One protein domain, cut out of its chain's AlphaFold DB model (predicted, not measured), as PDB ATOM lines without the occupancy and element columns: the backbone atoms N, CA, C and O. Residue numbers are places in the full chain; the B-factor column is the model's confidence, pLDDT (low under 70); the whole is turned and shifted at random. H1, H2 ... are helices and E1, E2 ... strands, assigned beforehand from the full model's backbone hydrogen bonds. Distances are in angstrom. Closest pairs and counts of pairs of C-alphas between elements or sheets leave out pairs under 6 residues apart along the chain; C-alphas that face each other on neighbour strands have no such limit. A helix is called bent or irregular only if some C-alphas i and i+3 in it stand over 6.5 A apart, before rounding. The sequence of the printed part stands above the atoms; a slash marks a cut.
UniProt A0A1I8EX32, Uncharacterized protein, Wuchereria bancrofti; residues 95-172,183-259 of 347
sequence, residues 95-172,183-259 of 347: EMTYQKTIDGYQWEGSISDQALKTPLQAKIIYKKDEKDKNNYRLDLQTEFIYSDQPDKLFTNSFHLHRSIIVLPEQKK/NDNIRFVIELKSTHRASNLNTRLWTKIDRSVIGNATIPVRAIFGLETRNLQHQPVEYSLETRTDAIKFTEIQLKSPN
ATOM      1  N   GLU A  95       1.161  85.507 165.139       97.62
ATOM      2  CA  GLU A  95       1.546  85.119 163.785       97.62
ATOM      3  C   GLU A  95       2.304  83.796 163.808       97.62
ATOM      4  O   GLU A  95       3.060  83.521 164.734       97.62
ATOM      5  N   MET A  96       2.134  82.989 162.766       97.00
ATOM      6  CA  MET A  96       2.883  81.757 162.557       97.00
ATOM      7  C   MET A  96       3.244  81.630 161.084       97.00
ATOM      8  O   MET A  96       2.372  81.656 160.218       97.00
ATOM      9  N   THR A  97       4.523  81.440 160.806       97.00
ATOM     10  CA  THR A  97       5.056  81.128 159.485       97.00
ATOM     11  C   THR A  97       5.671  79.740 159.526       97.00
ATOM     12  O   THR A  97       6.321  79.372 160.504       97.00
ATOM     13  N   TYR A  98       5.484  78.967 158.465       95.12
ATOM     14  CA  TYR A  98       6.157  77.686 158.299       95.12
ATOM     15  C   TYR A  98       6.853  77.622 156.947       95.12
ATOM     16  O   TYR A  98       6.449  78.257 155.979       95.12
ATOM     17  N   GLN A  99       7.927  76.857 156.854       95.69
ATOM     18  CA  GLN A  99       8.655  76.666 155.613       95.69
ATOM     19  C   GLN A  99       9.149  75.229 155.544       95.69
ATOM     20  O   GLN A  99       9.829  74.742 156.448       95.69
ATOM     21  N   LYS A 100       8.816  74.545 154.449       94.12
ATOM     22  CA  LYS A 100       9.418  73.254 154.125       94.12
ATOM     23  C   LYS A 100      10.822  73.500 153.570       94.12
ATOM     24  O   LYS A 100      10.997  74.299 152.653       94.12
ATOM     25  N   THR A 101      11.806  72.819 154.138       91.50
ATOM     26  CA  THR A 101      13.196  72.784 153.661       91.50
ATOM     27  C   THR A 101      13.464  71.441 152.975       91.50
ATOM     28  O   THR A 101      12.581  70.583 152.955       91.50
ATOM     29  N   ILE A 102      14.654  71.256 152.394       90.56
ATOM     30  CA  ILE A 102      15.027  70.006 151.702       90.56
ATOM     31  C   ILE A 102      14.891  68.808 152.655       90.56
ATOM     32  O   ILE A 102      14.224  67.833 152.322       90.56
ATOM     33  N   ASP A 103      15.414  68.953 153.874       91.50
ATOM     34  CA  ASP A 103      15.530  67.863 154.850       91.50
ATOM     35  C   ASP A 103      14.618  68.052 156.074       91.50
ATOM     36  O   ASP A 103      14.845  67.459 157.123       91.50
ATOM     37  N   GLY A 104      13.592  68.910 156.014       94.38
ATOM     38  CA  GLY A 104      12.726  69.136 157.176       94.38
ATOM     39  C   GLY A 104      11.866  70.393 157.124       94.38
ATOM     40  O   GLY A 104      11.410  70.803 156.058       94.38
ATOM     41  N   TYR A 105      11.637  71.018 158.278       95.38
ATOM     42  CA  TYR A 105      10.708  72.142 158.436       95.38
ATOM     43  C   TYR A 105      11.266  73.216 159.367       95.38
ATOM     44  O   TYR A 105      11.921  72.915 160.362       95.38
ATOM     45  N   GLN A 106      10.944  74.468 159.071       97.12
ATOM     46  CA  GLN A 106      11.189  75.614 159.935       97.12
ATOM     47  C   GLN A 106       9.855  76.270 160.266       97.12
ATOM     48  O   GLN A 106       9.040  76.503 159.377       97.12
ATOM     49  N   TRP A 107       9.642  76.557 161.541       97.31
ATOM     50  CA  TRP A 107       8.470  77.243 162.062       97.31
ATOM     51  C   TRP A 107       8.929  78.474 162.819       97.31
ATOM     52  O   TRP A 107       9.872  78.399 163.604       97.31
ATOM     53  N   GLU A 108       8.250  79.589 162.603       97.62
ATOM     54  CA  GLU A 108       8.484  80.845 163.307       97.62
ATOM     55  C   GLU A 108       7.142  81.407 163.749       97.62
ATOM     56  O   GLU A 108       6.255  81.637 162.932       97.62
ATOM     57  N   GLY A 109       6.979  81.592 165.051       97.12
ATOM     58  CA  GLY A 109       5.798  82.176 165.659       97.12
ATOM     59  C   GLY A 109       6.138  83.488 166.348       97.12
ATOM     60  O   GLY A 109       7.232  83.640 166.889       97.12
ATOM     61  N   SER A 110       5.194  84.422 166.369       97.25
ATOM     62  CA  SER A 110       5.296  85.612 167.208       97.25
ATOM     63  C   SER A 110       3.971  85.945 167.881       97.25
ATOM     64  O   SER A 110       2.908  85.671 167.332       97.25
ATOM     65  N   ILE A 111       4.029  86.527 169.076       96.94
ATOM     66  CA  ILE A 111       2.879  87.081 169.790       96.94
ATOM     67  C   ILE A 111       3.200  88.529 170.136       96.94
ATOM     68  O   ILE A 111       4.142  88.813 170.877       96.94
ATOM     69  N   SER A 112       2.395  89.440 169.606       95.56
ATOM     70  CA  SER A 112       2.464  90.876 169.847       95.56
ATOM     71  C   SER A 112       1.239  91.317 170.641       95.56
ATOM     72  O   SER A 112       0.111  90.958 170.310       95.56
ATOM     73  N   ASP A 113       1.448  92.116 171.682       93.88
ATOM     74  CA  ASP A 113       0.385  92.733 172.476       93.88
ATOM     75  C   ASP A 113       0.870  94.095 172.975       93.88
ATOM     76  O   ASP A 113       2.063  94.287 173.192       93.88
ATOM     77  N   GLN A 114      -0.048  95.032 173.201       91.06
ATOM     78  CA  GLN A 114       0.280  96.358 173.724       91.06
ATOM     79  C   GLN A 114       0.949  96.324 175.112       91.06
ATOM     80  O   GLN A 114       1.690  97.244 175.455       91.06
ATOM     81  N   ALA A 115       0.686  95.297 175.924       90.81
ATOM     82  CA  ALA A 115       1.324  95.114 177.225       90.81
ATOM     83  C   ALA A 115       2.786  94.645 177.117       90.81
ATOM     84  O   ALA A 115       3.538  94.739 178.091       90.81
ATOM     85  N   LEU A 116       3.202  94.140 175.953       91.06
ATOM     86  CA  LEU A 116       4.565  93.693 175.703       91.06
ATOM     87  C   LEU A 116       5.390  94.849 175.134       91.06
ATOM     88  O   LEU A 116       4.971  95.532 174.204       91.06
ATOM     89  N   LYS A 117       6.605  95.049 175.659       90.31
ATOM     90  CA  LYS A 117       7.553  96.016 175.075       90.31
ATOM     91  C   LYS A 117       8.027  95.581 173.688       90.31
ATOM     92  O   LYS A 117       8.303  96.422 172.844       90.31
ATOM     93  N   THR A 118       8.148  94.273 173.498       92.19
ATOM     94  CA  THR A 118       8.686  93.613 172.308       92.19
ATOM     95  C   THR A 118       7.880  92.332 172.083       92.19
ATOM     96  O   THR A 118       7.517  91.689 173.076       92.19
ATOM     97  N   PRO A 119       7.583  91.930 170.838       94.19
ATOM     98  CA  PRO A 119       6.886  90.674 170.577       94.19
ATOM     99  C   PRO A 119       7.627  89.472 171.170       94.19
ATOM    100  O   PRO A 119       8.854  89.403 171.118       94.19
ATOM    101  N   LEU A 120       6.884  88.501 171.701       96.62
ATOM    102  CA  LEU A 120       7.442  87.190 172.026       96.62
ATOM    103  C   LEU A 120       7.626  86.429 170.717       96.62
ATOM    104  O   LEU A 120       6.684  86.365 169.933       96.62
ATOM    105  N   GLN A 121       8.791  85.843 170.473       97.00
ATOM    106  CA  GLN A 121       9.063  85.077 169.259       97.00
ATOM    107  C   GLN A 121       9.545  83.676 169.613       97.00
ATOM    108  O   GLN A 121      10.305  83.480 170.559       97.00
ATOM    109  N   ALA A 122       9.101  82.698 168.837       97.25
ATOM    110  CA  ALA A 122       9.531  81.318 168.943       97.25
ATOM    111  C   ALA A 122       9.939  80.816 167.563       97.25
ATOM    112  O   ALA A 122       9.242  81.057 166.581       97.25
ATOM    113  N   LYS A 123      11.038  80.078 167.489       97.69
ATOM    114  CA  LYS A 123      11.498  79.440 166.260       97.69
ATOM    115  C   LYS A 123      11.787  77.979 166.528       97.69
ATOM    116  O   LYS A 123      12.377  77.639 167.548       97.69
ATOM    117  N   ILE A 124      11.356  77.118 165.618       97.88
ATOM    118  CA  ILE A 124      11.560  75.676 165.677       97.88
ATOM    119  C   ILE A 124      12.120  75.238 164.330       97.88
ATOM    120  O   ILE A 124      11.460  75.376 163.303       97.88
ATOM    121  N   ILE A 125      13.330  74.698 164.327       97.56
ATOM    122  CA  ILE A 125      13.955  74.107 163.146       97.56
ATOM    123  C   ILE A 125      14.038  72.606 163.370       97.56
ATOM    124  O   ILE A 125      14.671  72.146 164.314       97.56
ATOM    125  N   TYR A 126      13.425  71.846 162.477       97.00
ATOM    126  CA  TYR A 126      13.473  70.395 162.448       97.00
ATOM    127  C   TYR A 126      14.178  69.937 161.175       97.00
ATOM    128  O   TYR A 126      13.803  70.353 160.078       97.00
ATOM    129  N   LYS A 127      15.173  69.063 161.317       96.88
ATOM    130  CA  LYS A 127      15.884  68.419 160.210       96.88
ATOM    131  C   LYS A 127      15.943  66.918 160.442       96.88
ATOM    132  O   LYS A 127      16.192  66.463 161.557       96.88
ATOM    133  N   LYS A 128      15.733  66.155 159.379       95.19
ATOM    134  CA  LYS A 128      15.810  64.703 159.353       95.19
ATOM    135  C   LYS A 128      16.563  64.275 158.103       95.19
ATOM    136  O   LYS A 128      16.107  64.518 156.994       95.19
ATOM    137  N   ASP A 129      17.673  63.588 158.316       93.31
ATOM    138  CA  ASP A 129      18.441  62.917 157.273       93.31
ATOM    139  C   ASP A 129      18.322  61.408 157.513       93.31
ATOM    140  O   ASP A 129      18.716  60.900 158.563       93.31
ATOM    141  N   GLU A 130      17.701  60.689 156.584       91.56
ATOM    142  CA  GLU A 130      17.495  59.246 156.677       91.56
ATOM    143  C   GLU A 130      17.968  58.590 155.386       91.56
ATOM    144  O   GLU A 130      17.334  58.707 154.338       91.56
ATOM    145  N   LYS A 131      19.080  57.861 155.481       88.00
ATOM    146  CA  LYS A 131      19.586  57.048 154.375       88.00
ATOM    147  C   LYS A 131      18.908  55.682 154.346       88.00
ATOM    148  O   LYS A 131      18.570  55.174 153.281       88.00
ATOM    149  N   ASP A 132      18.748  55.078 155.520       87.44
ATOM    150  CA  ASP A 132      18.078  53.798 155.722       87.44
ATOM    151  C   ASP A 132      17.672  53.628 157.200       87.44
ATOM    152  O   ASP A 132      18.048  54.420 158.066       87.44
ATOM    153  N   LYS A 133      16.959  52.538 157.514       83.38
ATOM    154  CA  LYS A 133      16.509  52.210 158.883       83.38
ATOM    155  C   LYS A 133      17.632  52.126 159.930       83.38
ATOM    156  O   LYS A 133      17.364  52.121 161.132       83.38
ATOM    157  N   ASN A 134      18.877  51.972 159.487       83.44
ATOM    158  CA  ASN A 134      20.055  51.839 160.324       83.44
ATOM    159  C   ASN A 134      20.924  53.109 160.382       83.44
ATOM    160  O   ASN A 134      21.731  53.237 161.307       83.44
ATOM    161  N   ASN A 135      20.765  54.033 159.441       89.25
ATOM    162  CA  ASN A 135      21.562  55.244 159.318       89.25
ATOM    163  C   ASN A 135      20.630  56.443 159.166       89.25
ATOM    164  O   ASN A 135      20.164  56.753 158.066       89.25
ATOM    165  N   TYR A 136      20.363  57.100 160.291       92.69
ATOM    166  CA  TYR A 136      19.506  58.273 160.329       92.69
ATOM    167  C   TYR A 136      19.947  59.263 161.401       92.69
ATOM    168  O   TYR A 136      20.536  58.908 162.428       92.69
ATOM    169  N   ARG A 137      19.625  60.524 161.149       96.00
ATOM    170  CA  ARG A 137      19.911  61.671 161.991       96.00
ATOM    171  C   ARG A 137      18.671  62.551 162.081       96.00
ATOM    172  O   ARG A 137      17.984  62.781 161.090       96.00
ATOM    173  N   LEU A 138      18.403  63.046 163.279       96.94
ATOM    174  CA  LEU A 138      17.334  63.988 163.567       96.94
ATOM    175  C   LEU A 138      17.913  65.118 164.411       96.94
ATOM    176  O   LEU A 138      18.506  64.873 165.460       96.94
ATOM    177  N   ASP A 139      17.732  66.351 163.953       97.50
ATOM    178  CA  ASP A 139      18.074  67.557 164.694       97.50
ATOM    179  C   ASP A 139      16.808  68.391 164.909       97.50
ATOM    180  O   ASP A 139      16.058  68.666 163.972       97.50
ATOM    181  N   LEU A 140      16.582  68.822 166.144       98.00
ATOM    182  CA  LEU A 140      15.542  69.774 166.510       98.00
ATOM    183  C   LEU A 140      16.206  70.932 167.248       98.00
ATOM    184  O   LEU A 140      16.872  70.720 168.254       98.00
ATOM    185  N   GLN A 141      16.023  72.152 166.770       98.00
ATOM    186  CA  GLN A 141      16.493  73.364 167.429       98.00
ATOM    187  C   GLN A 141      15.298  74.241 167.755       98.00
ATOM    188  O   GLN A 141      14.414  74.415 166.916       98.00
ATOM    189  N   THR A 142      15.268  74.785 168.965       98.06
ATOM    190  CA  THR A 142      14.259  75.756 169.371       98.06
ATOM    191  C   THR A 142      14.918  77.015 169.897       98.06
ATOM    192  O   THR A 142      15.925  76.960 170.602       98.06
ATOM    193  N   GLU A 143      14.340  78.154 169.557       97.81
ATOM    194  CA  GLU A 143      14.749  79.467 170.032       97.81
ATOM    195  C   GLU A 143      13.510  80.178 170.565       97.81
ATOM    196  O   GLU A 143      12.443  80.121 169.951       97.81
ATOM    197  N   PHE A 144      13.638  80.831 171.714       96.94
ATOM    198  CA  PHE A 144      12.582  81.639 172.306       96.94
ATOM    199  C   PHE A 144      13.147  82.994 172.721       96.94
ATOM    200  O   PHE A 144      14.069  83.083 173.537       96.94
ATOM    201  N   ILE A 145      12.588  84.046 172.133       94.75
ATOM    202  CA  ILE A 145      12.958  85.440 172.343       94.75
ATOM    203  C   ILE A 145      11.787  86.100 173.062       94.75
ATOM    204  O   ILE A 145      10.711  86.265 172.498       94.75
ATOM    205  N   TYR A 146      11.994  86.481 174.319       92.56
ATOM    206  CA  TYR A 146      11.001  87.225 175.107       92.56
ATOM    207  C   TYR A 146      11.414  88.681 175.366       92.56
ATOM    208  O   TYR A 146      10.756  89.403 176.112       92.56
ATOM    209  N   SER A 147      12.542  89.101 174.792       91.19
ATOM    210  CA  SER A 147      13.110  90.443 174.888       91.19
ATOM    211  C   SER A 147      14.134  90.637 173.772       91.19
ATOM    212  O   SER A 147      14.860  89.701 173.455       91.19
ATOM    213  N   ASP A 148      14.284  91.865 173.272       87.81
ATOM    214  CA  ASP A 148      15.297  92.222 172.257       87.81
ATOM    215  C   ASP A 148      16.759  92.160 172.757       87.81
ATOM    216  O   ASP A 148      17.695  92.496 172.034       87.81
ATOM    217  N   GLN A 149      16.989  91.760 174.011       91.81
ATOM    218  CA  GLN A 149      18.334  91.608 174.565       91.81
ATOM    219  C   GLN A 149      18.931  90.249 174.162       91.81
ATOM    220  O   GLN A 149      18.350  89.220 174.514       91.81
ATOM    221  N   PRO A 150      20.124  90.202 173.532       89.31
ATOM    222  CA  PRO A 150      20.739  88.947 173.084       89.31
ATOM    223  C   PRO A 150      20.926  87.902 174.192       89.31
ATOM    224  O   PRO A 150      20.781  86.705 173.954       89.31
ATOM    225  N   ASP A 151      21.204  88.335 175.423       92.38
ATOM    226  CA  ASP A 151      21.427  87.420 176.548       92.38
ATOM    227  C   ASP A 151      20.139  86.780 177.093       92.38
ATOM    228  O   ASP A 151      20.200  85.807 177.848       92.38
ATOM    229  N   LYS A 152      18.970  87.287 176.686       92.44
ATOM    230  CA  LYS A 152      17.647  86.744 177.027       92.44
ATOM    231  C   LYS A 152      17.114  85.766 175.981       92.44
ATOM    232  O   LYS A 152      15.986  85.300 176.095       92.44
ATOM    233  N   LEU A 153      17.919  85.415 174.982       95.31
ATOM    234  CA  LEU A 153      17.599  84.330 174.065       95.31
ATOM    235  C   LEU A 153      17.707  82.985 174.798       95.31
ATOM    236  O   LEU A 153      18.765  82.629 175.324       95.31
ATOM    237  N   PHE A 154      16.615  82.226 174.809       96.62
ATOM    238  CA  PHE A 154      16.605  80.842 175.269       96.62
ATOM    239  C   PHE A 154      16.744  79.924 174.057       96.62
ATOM    240  O   PHE A 154      15.945  80.014 173.127       96.62
ATOM    241  N   THR A 155      17.737  79.038 174.050       97.62
ATOM    242  CA  THR A 155      17.938  78.080 172.954       97.62
ATOM    243  C   THR A 155      17.965  76.652 173.467       97.62
ATOM    244  O   THR A 155      18.530  76.372 174.526       97.62
ATOM    245  N   ASN A 156      17.384  75.738 172.694       97.81
ATOM    246  CA  ASN A 156      17.540  74.307 172.896       97.81
ATOM    247  C   ASN A 156      17.950  73.637 171.594       97.81
ATOM    248  O   ASN A 156      17.525  74.034 170.512       97.81
ATOM    249  N   SER A 157      18.723  72.570 171.707       97.88
ATOM    250  CA  SER A 157      19.002  71.671 170.601       97.88
ATOM    251  C   SER A 157      18.902  70.232 171.065       97.88
ATOM    252  O   SER A 157      19.499  69.858 172.071       97.88
ATOM    253  N   PHE A 158      18.185  69.427 170.304       98.19
ATOM    254  CA  PHE A 158      18.130  67.988 170.427       98.19
ATOM    255  C   PHE A 158      18.741  67.379 169.171       98.19
ATOM    256  O   PHE A 158      18.350  67.716 168.054       98.19
ATOM    257  N   HIS A 159      19.705  66.496 169.361       97.94
ATOM    258  CA  HIS A 159      20.375  65.759 168.312       97.94
ATOM    259  C   HIS A 159      20.224  64.272 168.595       97.94
ATOM    260  O   HIS A 159      20.576  63.791 169.671       97.94
ATOM    261  N   LEU A 160      19.727  63.535 167.616       96.94
ATOM    262  CA  LEU A 160      19.650  62.089 167.645       96.94
ATOM    263  C   LEU A 160      20.335  61.550 166.402       96.94
ATOM    264  O   LEU A 160      20.066  61.984 165.284       96.94
ATOM    265  N   HIS A 161      21.202  60.568 166.591       95.50
ATOM    266  CA  HIS A 161      21.947  59.958 165.509       95.50
ATOM    267  C   HIS A 161      22.112  58.460 165.737       95.50
ATOM    268  O   HIS A 161      22.588  58.013 166.784       95.50
ATOM    269  N   ARG A 162      21.756  57.683 164.716       92.50
ATOM    270  CA  ARG A 162      22.024  56.253 164.629       92.50
ATOM    271  C   ARG A 162      22.895  55.990 163.412       92.50
ATOM    272  O   ARG A 162      22.564  56.429 162.315       92.50
ATOM    273  N   SER A 163      23.975  55.240 163.600       90.62
ATOM    274  CA  SER A 163      24.869  54.842 162.509       90.62
ATOM    275  C   SER A 163      25.431  53.442 162.707       90.62
ATOM    276  O   SER A 163      25.522  52.941 163.831       90.62
ATOM    277  N   ILE A 164      25.831  52.816 161.604       85.31
ATOM    278  CA  ILE A 164      26.638  51.594 161.621       85.31
ATOM    279  C   ILE A 164      28.117  51.974 161.784       85.31
ATOM    280  O   ILE A 164      28.661  52.772 161.019       85.31
ATOM    281  N   ILE A 165      28.785  51.395 162.780       72.31
ATOM    282  CA  ILE A 165      30.227  51.519 162.985       72.31
ATOM    283  C   ILE A 165      30.923  50.464 162.122       72.31
ATOM    284  O   ILE A 165      30.934  49.281 162.459       72.31
ATOM    285  N   VAL A 166      31.588  50.904 161.056       61.91
ATOM    286  CA  VAL A 166      32.545  50.062 160.328       61.91
ATOM    287  C   VAL A 166      33.897  50.168 161.034       61.91
ATOM    288  O   VAL A 166      34.515  51.235 161.044       61.91
ATOM    289  N   LEU A 167      34.350  49.085 161.671       53.06
ATOM    290  CA  LEU A 167      35.655  49.053 162.337       53.06
ATOM    291  C   LEU A 167      36.784  49.275 161.305       53.06
ATOM    292  O   LEU A 167      36.756  48.664 160.234       53.06
ATOM    293  N   PRO A 168      37.801  50.111 161.604       47.06
ATOM    294  CA  PRO A 168      38.876  50.435 160.660       47.06
ATOM    295  C   PRO A 168      39.643  49.219 160.122       47.06
ATOM    296  O   PRO A 168      40.087  49.240 158.976       47.06
ATOM    297  N   GLU A 169      39.768  48.142 160.902       45.56
ATOM    298  CA  GLU A 169      40.500  46.930 160.498       45.56
ATOM    299  C   GLU A 169      39.841  46.178 159.330       45.56
ATOM    300  O   GLU A 169      40.532  45.513 158.559       45.56
ATOM    301  N   GLN A 170      38.534  46.355 159.109       45.50
ATOM    302  CA  GLN A 170      37.834  45.762 157.964       45.50
ATOM    303  C   GLN A 170      38.026  46.547 156.659       45.50
ATOM    304  O   GLN A 170      37.807  45.992 155.585       45.50
ATOM    305  N   LYS A 171      38.538  47.790 156.691       43.81
ATOM    306  CA  LYS A 171      38.855  48.534 155.454       43.81
ATOM    307  C   LYS A 171      40.001  47.914 154.643       43.81
ATOM    308  O   LYS A 171      40.156  48.258 153.477       43.81
ATOM    309  N   LYS A 172      40.791  47.001 155.223       41.06
ATOM    310  CA  LYS A 172      41.869  46.293 154.509       41.06
ATOM    311  C   LYS A 172      41.425  44.997 153.826       41.06
ATOM    312  O   LYS A 172      42.214  44.432 153.075       41.06
ATOM    313  N   ASN A 183      26.862  41.376 161.114       54.03
ATOM    314  CA  ASN A 183      27.662  41.815 162.265       54.03
ATOM    315  C   ASN A 183      27.967  43.319 162.247       54.03
ATOM    316  O   ASN A 183      29.107  43.742 162.439       54.03
ATOM    317  N   ASP A 184      26.948  44.135 162.006       62.94
ATOM    318  CA  ASP A 184      27.092  45.585 162.052       62.94
ATOM    319  C   ASP A 184      27.049  46.062 163.510       62.94
ATOM    320  O   ASP A 184      26.027  45.958 164.191       62.94
ATOM    321  N   ASN A 185      28.166  46.602 164.004       77.94
ATOM    322  CA  ASN A 185      28.177  47.325 165.274       77.94
ATOM    323  C   ASN A 185      27.337  48.595 165.114       77.94
ATOM    324  O   ASN A 185      27.527  49.352 164.163       77.94
ATOM    325  N   ILE A 186      26.413  48.854 166.033       87.12
ATOM    326  CA  ILE A 186      25.490  49.990 165.931       87.12
ATOM    327  C   ILE A 186      25.860  51.029 166.979       87.12
ATOM    328  O   ILE A 186      26.048  50.697 168.147       87.12
ATOM    329  N   ARG A 187      25.899  52.298 166.576       91.38
ATOM    330  CA  ARG A 187      26.031  53.445 167.471       91.38
ATOM    331  C   ARG A 187      24.728  54.214 167.544       91.38
ATOM    332  O   ARG A 187      24.193  54.613 166.512       91.38
ATOM    333  N   PHE A 188      24.300  54.503 168.762       94.00
ATOM    334  CA  PHE A 188      23.269  55.483 169.064       94.00
ATOM    335  C   PHE A 188      23.897  56.648 169.822       94.00
ATOM    336  O   PHE A 188      24.660  56.430 170.762       94.00
ATOM    337  N   VAL A 189      23.584  57.869 169.411       96.38
ATOM    338  CA  VAL A 189      23.941  59.104 170.110       96.38
ATOM    339  C   VAL A 189      22.676  59.929 170.260       96.38
ATOM    340  O   VAL A 189      21.962  60.144 169.284       96.38
ATOM    341  N   ILE A 190      22.404  60.375 171.478       97.62
ATOM    342  CA  ILE A 190      21.352  61.341 171.772       97.62
ATOM    343  C   ILE A 190      22.003  62.462 172.571       97.62
ATOM    344  O   ILE A 190      22.727  62.196 173.524       97.62
ATOM    345  N   GLU A 191      21.760  63.704 172.190       98.31
ATOM    346  CA  GLU A 191      22.247  64.889 172.879       98.31
ATOM    347  C   GLU A 191      21.116  65.909 172.988       98.31
ATOM    348  O   GLU A 191      20.415  66.187 172.021       98.31
ATOM    349  N   LEU A 192      20.943  66.469 174.176       98.06
ATOM    350  CA  LEU A 192      20.044  67.568 174.476       98.06
ATOM    351  C   LEU A 192      20.871  68.680 175.105       98.06
ATOM    352  O   LEU A 192      21.556  68.458 176.100       98.06
ATOM    353  N   LYS A 193      20.786  69.886 174.563       98.00
ATOM    354  CA  LYS A 193      21.465  71.065 175.091       98.00
ATOM    355  C   LYS A 193      20.473  72.202 175.246       98.00
ATOM    356  O   LYS A 193      19.680  72.444 174.344       98.00
ATOM    357  N   SER A 194      20.564  72.914 176.360       97.56
ATOM    358  CA  SER A 194      19.755  74.086 176.677       97.56
ATOM    359  C   SER A 194      20.669  75.207 177.145       97.56
ATOM    360  O   SER A 194      21.505  75.002 178.029       97.56
ATOM    361  N   THR A 195      20.522  76.397 176.565       95.81
ATOM    362  CA  THR A 195      21.309  77.568 176.959       95.81
ATOM    363  C   THR A 195      20.437  78.806 177.116       95.81
ATOM    364  O   THR A 195      19.542  79.062 176.312       95.81
ATOM    365  N   HIS A 196      20.708  79.576 178.165       95.31
ATOM    366  CA  HIS A 196      20.087  80.869 178.424       95.31
ATOM    367  C   HIS A 196      21.032  81.714 179.281       95.31
ATOM    368  O   HIS A 196      21.267  81.426 180.458       95.31
ATOM    369  N   ARG A 197      21.625  82.745 178.670       91.19
ATOM    370  CA  ARG A 197      22.729  83.505 179.276       91.19
ATOM    371  C   ARG A 197      22.282  84.322 180.480       91.19
ATOM    372  O   ARG A 197      22.978  84.307 181.490       91.19
ATOM    373  N   ALA A 198      21.114  84.961 180.407       92.25
ATOM    374  CA  ALA A 198      20.591  85.804 181.479       92.25
ATOM    375  C   ALA A 198      20.363  85.042 182.795       92.25
ATOM    376  O   ALA A 198      20.500  85.629 183.863       92.25
ATOM    377  N   SER A 199      20.059  83.739 182.740       90.88
ATOM    378  CA  SER A 199      19.951  82.888 183.936       90.88
ATOM    379  C   SER A 199      21.184  82.019 184.181       90.88
ATOM    380  O   SER A 199      21.102  81.077 184.965       90.88
ATOM    381  N   ASN A 200      22.293  82.260 183.473       89.88
ATOM    382  CA  ASN A 200      23.496  81.429 183.532       89.88
ATOM    383  C   ASN A 200      23.245  79.932 183.220       89.88
ATOM    384  O   ASN A 200      24.020  79.063 183.615       89.88
ATOM    385  N   LEU A 201      22.171  79.603 182.497       91.56
ATOM    386  CA  LEU A 201      21.847  78.228 182.132       91.56
ATOM    387  C   LEU A 201      22.719  77.798 180.949       91.56
ATOM    388  O   LEU A 201      22.683  78.404 179.877       91.56
ATOM    389  N   ASN A 202      23.478  76.725 181.135       94.44
ATOM    390  CA  ASN A 202      24.141  75.992 180.064       94.44
ATOM    391  C   ASN A 202      24.208  74.530 180.491       94.44
ATOM    392  O   ASN A 202      25.101  74.154 181.246       94.44
ATOM    393  N   THR A 203      23.243  73.747 180.029       96.44
ATOM    394  CA  THR A 203      23.114  72.334 180.373       96.44
ATOM    395  C   THR A 203      23.175  71.516 179.100       96.44
ATOM    396  O   THR A 203      22.488  71.832 178.129       96.44
ATOM    397  N   ARG A 204      23.965  70.448 179.101       97.62
ATOM    398  CA  ARG A 204      24.016  69.465 178.023       97.62
ATOM    399  C   ARG A 204      23.936  68.069 178.622       97.62
ATOM    400  O   ARG A 204      24.794  67.659 179.390       97.62
ATOM    401  N   LEU A 205      22.895  67.344 178.254       97.56
ATOM    402  CA  LEU A 205      22.704  65.934 178.548       97.56
ATOM    403  C   LEU A 205      23.022  65.150 177.287       97.56
ATOM    404  O   LEU A 205      22.545  65.495 176.210       97.56
ATOM    405  N   TRP A 206      23.801  64.086 177.395       97.88
ATOM    406  CA  TRP A 206      24.071  63.238 176.246       97.88
ATOM    407  C   TRP A 206      24.162  61.777 176.649       97.88
ATOM    408  O   TRP A 206      24.543  61.429 177.763       97.88
ATOM    409  N   THR A 207      23.805  60.896 175.726       97.44
ATOM    410  CA  THR A 207      24.044  59.471 175.861       97.44
ATOM    411  C   THR A 207      24.597  58.907 174.570       97.44
ATOM    412  O   THR A 207      24.229  59.317 173.467       97.44
ATOM    413  N   LYS A 208      25.517  57.963 174.717       96.75
ATOM    414  CA  LYS A 208      26.100  57.217 173.615       96.75
ATOM    415  C   LYS A 208      26.043  55.739 173.942       96.75
ATOM    416  O   LYS A 208      26.601  55.323 174.951       96.75
ATOM    417  N   ILE A 209      25.433  54.950 173.069       94.38
ATOM    418  CA  ILE A 209      25.318  53.502 173.226       94.38
ATOM    419  C   ILE A 209      25.905  52.840 171.985       94.38
ATOM    420  O   ILE A 209      25.345  52.941 170.893       94.38
ATOM    421  N   ASP A 210      27.034  52.164 172.159       91.75
ATOM    422  CA  ASP A 210      27.609  51.280 171.156       91.75
ATOM    423  C   ASP A 210      27.127  49.847 171.447       91.75
ATOM    424  O   ASP A 210      27.250  49.335 172.566       91.75
ATOM    425  N   ARG A 211      26.553  49.196 170.435       88.56
ATOM    426  CA  ARG A 211      26.080  47.812 170.492       88.56
ATOM    427  C   ARG A 211      26.878  46.936 169.542       88.56
ATOM    428  O   ARG A 211      27.202  47.363 168.433       88.56
ATOM    429  N   SER A 212      27.097  45.696 169.956       84.94
ATOM    430  CA  SER A 212      27.696  44.654 169.126       84.94
ATOM    431  C   SER A 212      26.775  43.452 169.024       84.94
ATOM    432  O   SER A 212      25.973  43.179 169.920       84.94
ATOM    433  N   VAL A 213      26.876  42.746 167.902       80.00
ATOM    434  CA  VAL A 213      26.205  41.462 167.697       80.00
ATOM    435  C   VAL A 213      27.119  40.375 168.255       80.00
ATOM    436  O   VAL A 213      28.235  40.203 167.767       80.00
ATOM    437  N   ILE A 214      26.669  39.680 169.299       73.38
ATOM    438  CA  ILE A 214      27.373  38.541 169.895       73.38
ATOM    439  C   ILE A 214      26.438  37.334 169.830       73.38
ATOM    440  O   ILE A 214      25.354  37.332 170.417       73.38
ATOM    441  N   GLY A 215      26.832  36.316 169.059       74.88
ATOM    442  CA  GLY A 215      25.929  35.232 168.673       74.88
ATOM    443  C   GLY A 215      24.733  35.780 167.888       74.88
ATOM    444  O   GLY A 215      24.912  36.490 166.903       74.88
ATOM    445  N   ASN A 216      23.517  35.495 168.362       76.94
ATOM    446  CA  ASN A 216      22.268  35.982 167.759       76.94
ATOM    447  C   ASN A 216      21.676  37.210 168.479       76.94
ATOM    448  O   ASN A 216      20.600  37.675 168.107       76.94
ATOM    449  N   ALA A 217      22.343  37.729 169.516       76.00
ATOM    450  CA  ALA A 217      21.844  38.836 170.321       76.00
ATOM    451  C   ALA A 217      22.635  40.122 170.056       76.00
ATOM    452  O   ALA A 217      23.865  40.134 170.005       76.00
ATOM    453  N   THR A 218      21.925  41.242 169.929       80.81
ATOM    454  CA  THR A 218      22.545  42.569 169.904       80.81
ATOM    455  C   THR A 218      22.611  43.109 171.324       80.81
ATOM    456  O   THR A 218      21.579  43.449 171.904       80.81
ATOM    457  N   ILE A 219      23.807  43.264 171.873       85.25
ATOM    458  CA  ILE A 219      23.999  43.711 173.256       85.25
ATOM    459  C   ILE A 219      24.721  45.066 173.310       85.25
ATOM    460  O   ILE A 219      25.522  45.370 172.422       85.25
ATOM    461  N   PRO A 220      24.450  45.918 174.310       87.69
ATOM    462  CA  PRO A 220      25.270  47.095 174.583       87.69
ATOM    463  C   PRO A 220      26.659  46.672 175.075       87.69
ATOM    464  O   PRO A 220      26.770  46.003 176.096       87.69
ATOM    465  N   VAL A 221      27.710  47.075 174.363       91.25
ATOM    466  CA  VAL A 221      29.114  46.842 174.766       91.25
ATOM    467  C   VAL A 221      29.739  48.077 175.401       91.25
ATOM    468  O   VAL A 221      30.733  47.991 176.122       91.25
ATOM    469  N   ARG A 222      29.153  49.248 175.142       93.75
ATOM    470  CA  ARG A 222      29.517  50.504 175.786       93.75
ATOM    471  C   ARG A 222      28.300  51.408 175.871       93.75
ATOM    472  O   ARG A 222      27.698  51.698 174.841       93.75
ATOM    473  N   ALA A 223      27.975  51.893 177.057       94.62
ATOM    474  CA  ALA A 223      27.003  52.960 177.237       94.62
ATOM    475  C   ALA A 223      27.650  54.094 178.025       94.62
ATOM    476  O   ALA A 223      28.362  53.854 178.990       94.62
ATOM    477  N   ILE A 224      27.427  55.330 177.604       96.62
ATOM    478  CA  ILE A 224      27.866  56.514 178.330       96.62
ATOM    479  C   ILE A 224      26.658  57.413 178.514       96.62
ATOM    480  O   ILE A 224      25.896  57.618 177.570       96.62
ATOM    481  N   PHE A 225      26.507  57.949 179.713       97.06
ATOM    482  CA  PHE A 225      25.548  58.982 180.062       97.06
ATOM    483  C   PHE A 225      26.342  60.156 180.606       97.06
ATOM    484  O   PHE A 225      27.089  59.985 181.565       97.06
ATOM    485  N   GLY A 226      26.220  61.319 179.982       97.06
ATOM    486  CA  GLY A 226      26.949  62.520 180.348       97.06
ATOM    487  C   GLY A 226      26.021  63.683 180.666       97.06
ATOM    488  O   GLY A 226      24.955  63.838 180.068       97.06
ATOM    489  N   LEU A 227      26.461  64.503 181.611       96.88
ATOM    490  CA  LEU A 227      25.861  65.764 182.007       96.88
ATOM    491  C   LEU A 227      26.970  66.811 182.068       96.88
ATOM    492  O   LEU A 227      27.882  66.711 182.880       96.88
ATOM    493  N   GLU A 228      26.853  67.841 181.252       96.31
ATOM    494  CA  GLU A 228      27.656  69.051 181.334       96.31
ATOM    495  C   GLU A 228      26.761  70.181 181.854       96.31
ATOM    496  O   GLU A 228      25.649  70.389 181.364       96.31
ATOM    497  N   THR A 229      27.217  70.881 182.888       94.50
ATOM    498  CA  THR A 229      26.498  71.993 183.526       94.50
ATOM    499  C   THR A 229      27.486  73.054 184.010       94.50
ATOM    500  O   THR A 229      28.696  72.879 183.882       94.50
ATOM    501  N   ARG A 230      27.006  74.169 184.567       90.06
ATOM    502  CA  ARG A 230      27.856  75.162 185.239       90.06
ATOM    503  C   ARG A 230      27.901  74.907 186.742       90.06
ATOM    504  O   ARG A 230      26.874  74.645 187.361       90.06
ATOM    505  N   ASN A 231      29.092  74.999 187.330       86.44
ATOM    506  CA  ASN A 231      29.259  74.988 188.784       86.44
ATOM    507  C   ASN A 231      28.913  76.363 189.400       86.44
ATOM    508  O   ASN A 231      28.560  77.311 188.696       86.44
ATOM    509  N   LEU A 232      29.050  76.487 190.725       84.88
ATOM    510  CA  LEU A 232      28.807  77.742 191.452       84.88
ATOM    511  C   LEU A 232      29.716  78.891 190.969       84.88
ATOM    512  O   LEU A 232      29.311  80.051 190.965       84.88
ATOM    513  N   GLN A 233      30.919  78.574 190.487       87.81
ATOM    514  CA  GLN A 233      31.879  79.515 189.898       87.81
ATOM    515  C   GLN A 233      31.601  79.815 188.413       87.81
ATOM    516  O   GLN A 233      32.420  80.450 187.756       87.81
ATOM    517  N   HIS A 234      30.453  79.379 187.880       85.25
ATOM    518  CA  HIS A 234      30.028  79.595 186.493       85.25
ATOM    519  C   HIS A 234      30.942  78.931 185.445       85.25
ATOM    520  O   HIS A 234      30.854  79.237 184.254       85.25
ATOM    521  N   GLN A 235      31.786  77.988 185.865       88.81
ATOM    522  CA  GLN A 235      32.658  77.215 184.988       88.81
ATOM    523  C   GLN A 235      31.942  75.948 184.499       88.81
ATOM    524  O   GLN A 235      31.195  75.338 185.271       88.81
ATOM    525  N   PRO A 236      32.150  75.540 183.235       89.88
ATOM    526  CA  PRO A 236      31.605  74.292 182.719       89.88
ATOM    527  C   PRO A 236      32.245  73.096 183.436       89.88
ATOM    528  O   PRO A 236      33.464  73.013 183.566       89.88
ATOM    529  N   VAL A 237      31.407  72.172 183.892       93.94
ATOM    530  CA  VAL A 237      31.792  70.925 184.554       93.94
ATOM    531  C   VAL A 237      31.061  69.759 183.907       93.94
ATOM    532  O   VAL A 237      29.867  69.858 183.625       93.94
ATOM    533  N   GLU A 238      31.771  68.655 183.692       94.94
ATOM    534  CA  GLU A 238      31.226  67.437 183.093       94.94
ATOM    535  C   GLU A 238      31.213  66.291 184.110       94.94
ATOM    536  O   GLU A 238      32.187  66.045 184.827       94.94
ATOM    537  N   TYR A 239      30.094  65.579 184.137       95.19
ATOM    538  CA  TYR A 239      29.895  64.329 184.846       95.19
ATOM    539  C   TYR A 239      29.538  63.262 183.824       95.19
ATOM    540  O   TYR A 239      28.734  63.515 182.927       95.19
ATOM    541  N   SER A 240      30.083  62.057 183.957       96.75
ATOM    542  CA  SER A 240      29.696  60.955 183.079       96.75
ATOM    543  C   SER A 240      29.697  59.615 183.795       96.75
ATOM    544  O   SER A 240      30.646  59.309 184.512       96.75
ATOM    545  N   LEU A 241      28.690  58.792 183.532       96.50
ATOM    546  CA  LEU A 241      28.652  57.378 183.876       96.50
ATOM    547  C   LEU A 241      28.873  56.563 182.603       96.50
ATOM    548  O   LEU A 241      28.091  56.649 181.659       96.50
ATOM    549  N   GLU A 242      29.932  55.773 182.575       96.25
ATOM    550  CA  GLU A 242      30.308  54.908 181.468       96.25
ATOM    551  C   GLU A 242      30.241  53.448 181.916       96.25
ATOM    552  O   GLU A 242      30.820  53.079 182.928       96.25
ATOM    553  N   THR A 243      29.547  52.605 181.160       94.88
ATOM    554  CA  THR A 243      29.561  51.153 181.325       94.88
ATOM    555  C   THR A 243      30.175  50.511 180.092       94.88
ATOM    556  O   THR A 243      29.953  50.964 178.966       94.88
ATOM    557  N   ARG A 244      30.986  49.471 180.285       93.94
ATOM    558  CA  ARG A 244      31.675  48.748 179.212       93.94
ATOM    559  C   ARG A 244      31.675  47.259 179.495       93.94
ATOM    560  O   ARG A 244      31.870  46.848 180.629       93.94
ATOM    561  N   THR A 245      31.504  46.448 178.464       90.56
ATOM    562  CA  THR A 245      31.577  44.991 178.575       90.56
ATOM    563  C   THR A 245      31.927  44.383 177.224       90.56
ATOM    564  O   THR A 245      31.557  44.921 176.181       90.56
ATOM    565  N   ASP A 246      32.630  43.255 177.232       84.38
ATOM    566  CA  ASP A 246      32.751  42.368 176.068       84.38
ATOM    567  C   ASP A 246      31.785  41.171 176.144       84.38
ATOM    568  O   ASP A 246      31.882  40.246 175.339       84.38
ATOM    569  N   ALA A 247      30.860  41.202 177.114       81.19
ATOM    570  CA  ALA A 247      29.850  40.194 177.443       81.19
ATOM    571  C   ALA A 247      30.358  38.846 177.945       81.19
ATOM    572  O   ALA A 247      29.545  38.002 178.317       81.19
ATOM    573  N   ILE A 248      31.668  38.619 177.918       83.81
ATOM    574  CA  ILE A 248      32.246  37.297 178.150       83.81
ATOM    575  C   ILE A 248      33.284  37.365 179.260       83.81
ATOM    576  O   ILE A 248      33.201  36.599 180.218       83.81
ATOM    577  N   LYS A 249      34.272  38.253 179.130       89.62
ATOM    578  CA  LYS A 249      35.435  38.309 180.015       89.62
ATOM    579  C   LYS A 249      35.385  39.460 180.994       89.62
ATOM    580  O   LYS A 249      36.030  39.350 182.025       89.62
ATOM    581  N   PHE A 250      34.675  40.551 180.718       92.25
ATOM    582  CA  PHE A 250      34.624  41.644 181.682       92.25
ATOM    583  C   PHE A 250      33.354  42.485 181.631       92.25
ATOM    584  O   PHE A 250      32.668  42.599 180.611       92.25
ATOM    585  N   THR A 251      33.097  43.154 182.750       93.56
ATOM    586  CA  THR A 251      32.184  44.290 182.845       93.56
ATOM    587  C   THR A 251      32.829  45.397 183.675       93.56
ATOM    588  O   THR A 251      33.527  45.137 184.650       93.56
ATOM    589  N   GLU A 252      32.650  46.642 183.261       95.12
ATOM    590  CA  GLU A 252      33.263  47.829 183.849       95.12
ATOM    591  C   GLU A 252      32.206  48.925 183.972       95.12
ATOM    592  O   GLU A 252      31.426  49.157 183.050       95.12
ATOM    593  N   ILE A 253      32.196  49.609 185.112       95.62
ATOM    594  CA  ILE A 253      31.395  50.801 185.375       95.62
ATOM    595  C   ILE A 253      32.351  51.890 185.850       95.62
ATOM    596  O   ILE A 253      33.131  51.678 186.775       95.62
ATOM    597  N   GLN A 254      32.296  53.059 185.227       95.75
ATOM    598  CA  GLN A 254      33.157  54.194 185.503       95.75
ATOM    599  C   GLN A 254      32.319  55.458 185.682       95.75
ATOM    600  O   GLN A 254      31.629  55.895 184.766       95.75
ATOM    601  N   LEU A 255      32.426  56.078 186.848       95.62
ATOM    602  CA  LEU A 255      31.897  57.400 187.139       95.62
ATOM    603  C   LEU A 255      33.027  58.427 187.024       95.62
ATOM    604  O   LEU A 255      34.077  58.283 187.649       95.62
ATOM    605  N   LYS A 256      32.809  59.473 186.232       94.44
ATOM    606  CA  LYS A 256      33.709  60.620 186.090       94.44
ATOM    607  C   LYS A 256      32.999  61.870 186.580       94.44
ATOM    608  O   LYS A 256      31.832  62.098 186.269       94.44
ATOM    609  N   SER A 257      33.734  62.670 187.323       92.06
ATOM    610  CA  SER A 257      33.396  64.011 187.782       92.06
ATOM    611  C   SER A 257      34.629  64.902 187.567       92.06
ATOM    612  O   SER A 257      35.713  64.358 187.335       92.06
ATOM    613  N   PRO A 258      34.524  66.239 187.665       87.44
ATOM    614  CA  PRO A 258      35.608  67.146 187.275       87.44
ATOM    615  C   PRO A 258      36.977  66.839 187.897       87.44
ATOM    616  O   PRO A 258      37.993  66.985 187.230       87.44
ATOM    617  N   ASN A 259      36.995  66.368 189.148       87.75
ATOM    618  CA  ASN A 259      38.222  66.090 189.902       87.75
ATOM    619  C   ASN A 259      38.285  64.658 190.448       87.75
ATOM    620  O   ASN A 259      39.137  64.362 191.284       87.75
TER     621      ASN A 259
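What this domain is: This is residues 95 to 172 and 183 to 259 of the 347 residues of an uncharacterized protein of Wuchereria bancrofti (UniProt A0A1I8EX32). The model is one wide, open sheet of ten antiparallel strands laid side by side in chain order, a single twisted layer with no named helix over either face. The one short helix, H1, lies off the sheet beyond the end of E5. The printed part has 155 residues, in the order E1 E2 E3 E4 E5 H1 E6 E7 E8 E9 E10, and the sheet's order of strands is the same without H1. The class is mostly strand; the whole is loose, with a radius of gyration of the C-alphas of 20.5 A, and elongated, spanning 68 by 43 by 26 A.

Where its parts are: Find C-alpha 95 at (1.546, 85.119, 163.785), where E1 begins; it runs to residue 101. E2 holds residues 104 to 112, E3 residues 120 to 132 over 38.7 A, E4 residues 135 to 145 over 34.0 A, and E5 residues 153 to 165 over 36.9 A. H1 is residues 168 to 172, 8.0 A long, neither bent nor irregular, but only just: C-alphas 169 and 172 are 6.2 A apart. Past the cut, look for C-alpha 185 at (28.177, 47.325, 165.274), where E6 begins, running 36.9 A to residue 196. E7, residues 201 to 214, spans 41.9 A, and E8, residues 217 to 230, spans 39.7 A. E9 is residues 236 to 245, and E10, residues 250 to 257, ends at C-alpha 257 at (33.396, 64.011, 187.782).

How they stand to each other: Begin at the edge strand E1, where N 97 and O 108 of E2 are 2.7 A apart, within hydrogen-bond range. Going across, you find N 107 and O 124 at 2.8 A between E2 and E3, N 125 and O 141 at 2.8 A between E3 and E4, and N 140 and O 158 at 2.8 A between E4 and E5. E1 to E5 form a meander, each strand the antiparallel neighbour of the one before. E5 and E6 are antiparallel at 174 degrees, with N 159 and O 191 at 2.8 A. A second meander, E6 to E10, shows N 192 and O 205 at 2.8 A, N 206 and O 226 at 2.9 A, N 225 and O 241 at 2.8 A, and N 254 and O 242 at 2.7 A; E10 is the other edge strand. H1 is not on the sheet and is apart from E4 and E7, for instance; its single O i to N i+4 pair is out of range, and 1 of its 2 O i to N i+3 pairs is within range.

The domain as a whole: From edge to edge the strands' lines turn by 41 degrees. The two C-alphas farthest apart, those of Gln 114 and Lys 249, are 68.2 A apart. Residues 173 to 182 are not printed, and C-alphas 172 and 183 are 16.8 A apart across this cut. Of the links that are printed whole, none is long. Mean pLDDT of the printed part is 90.2; residues 166 to 172 and 183 to 184 are under 70.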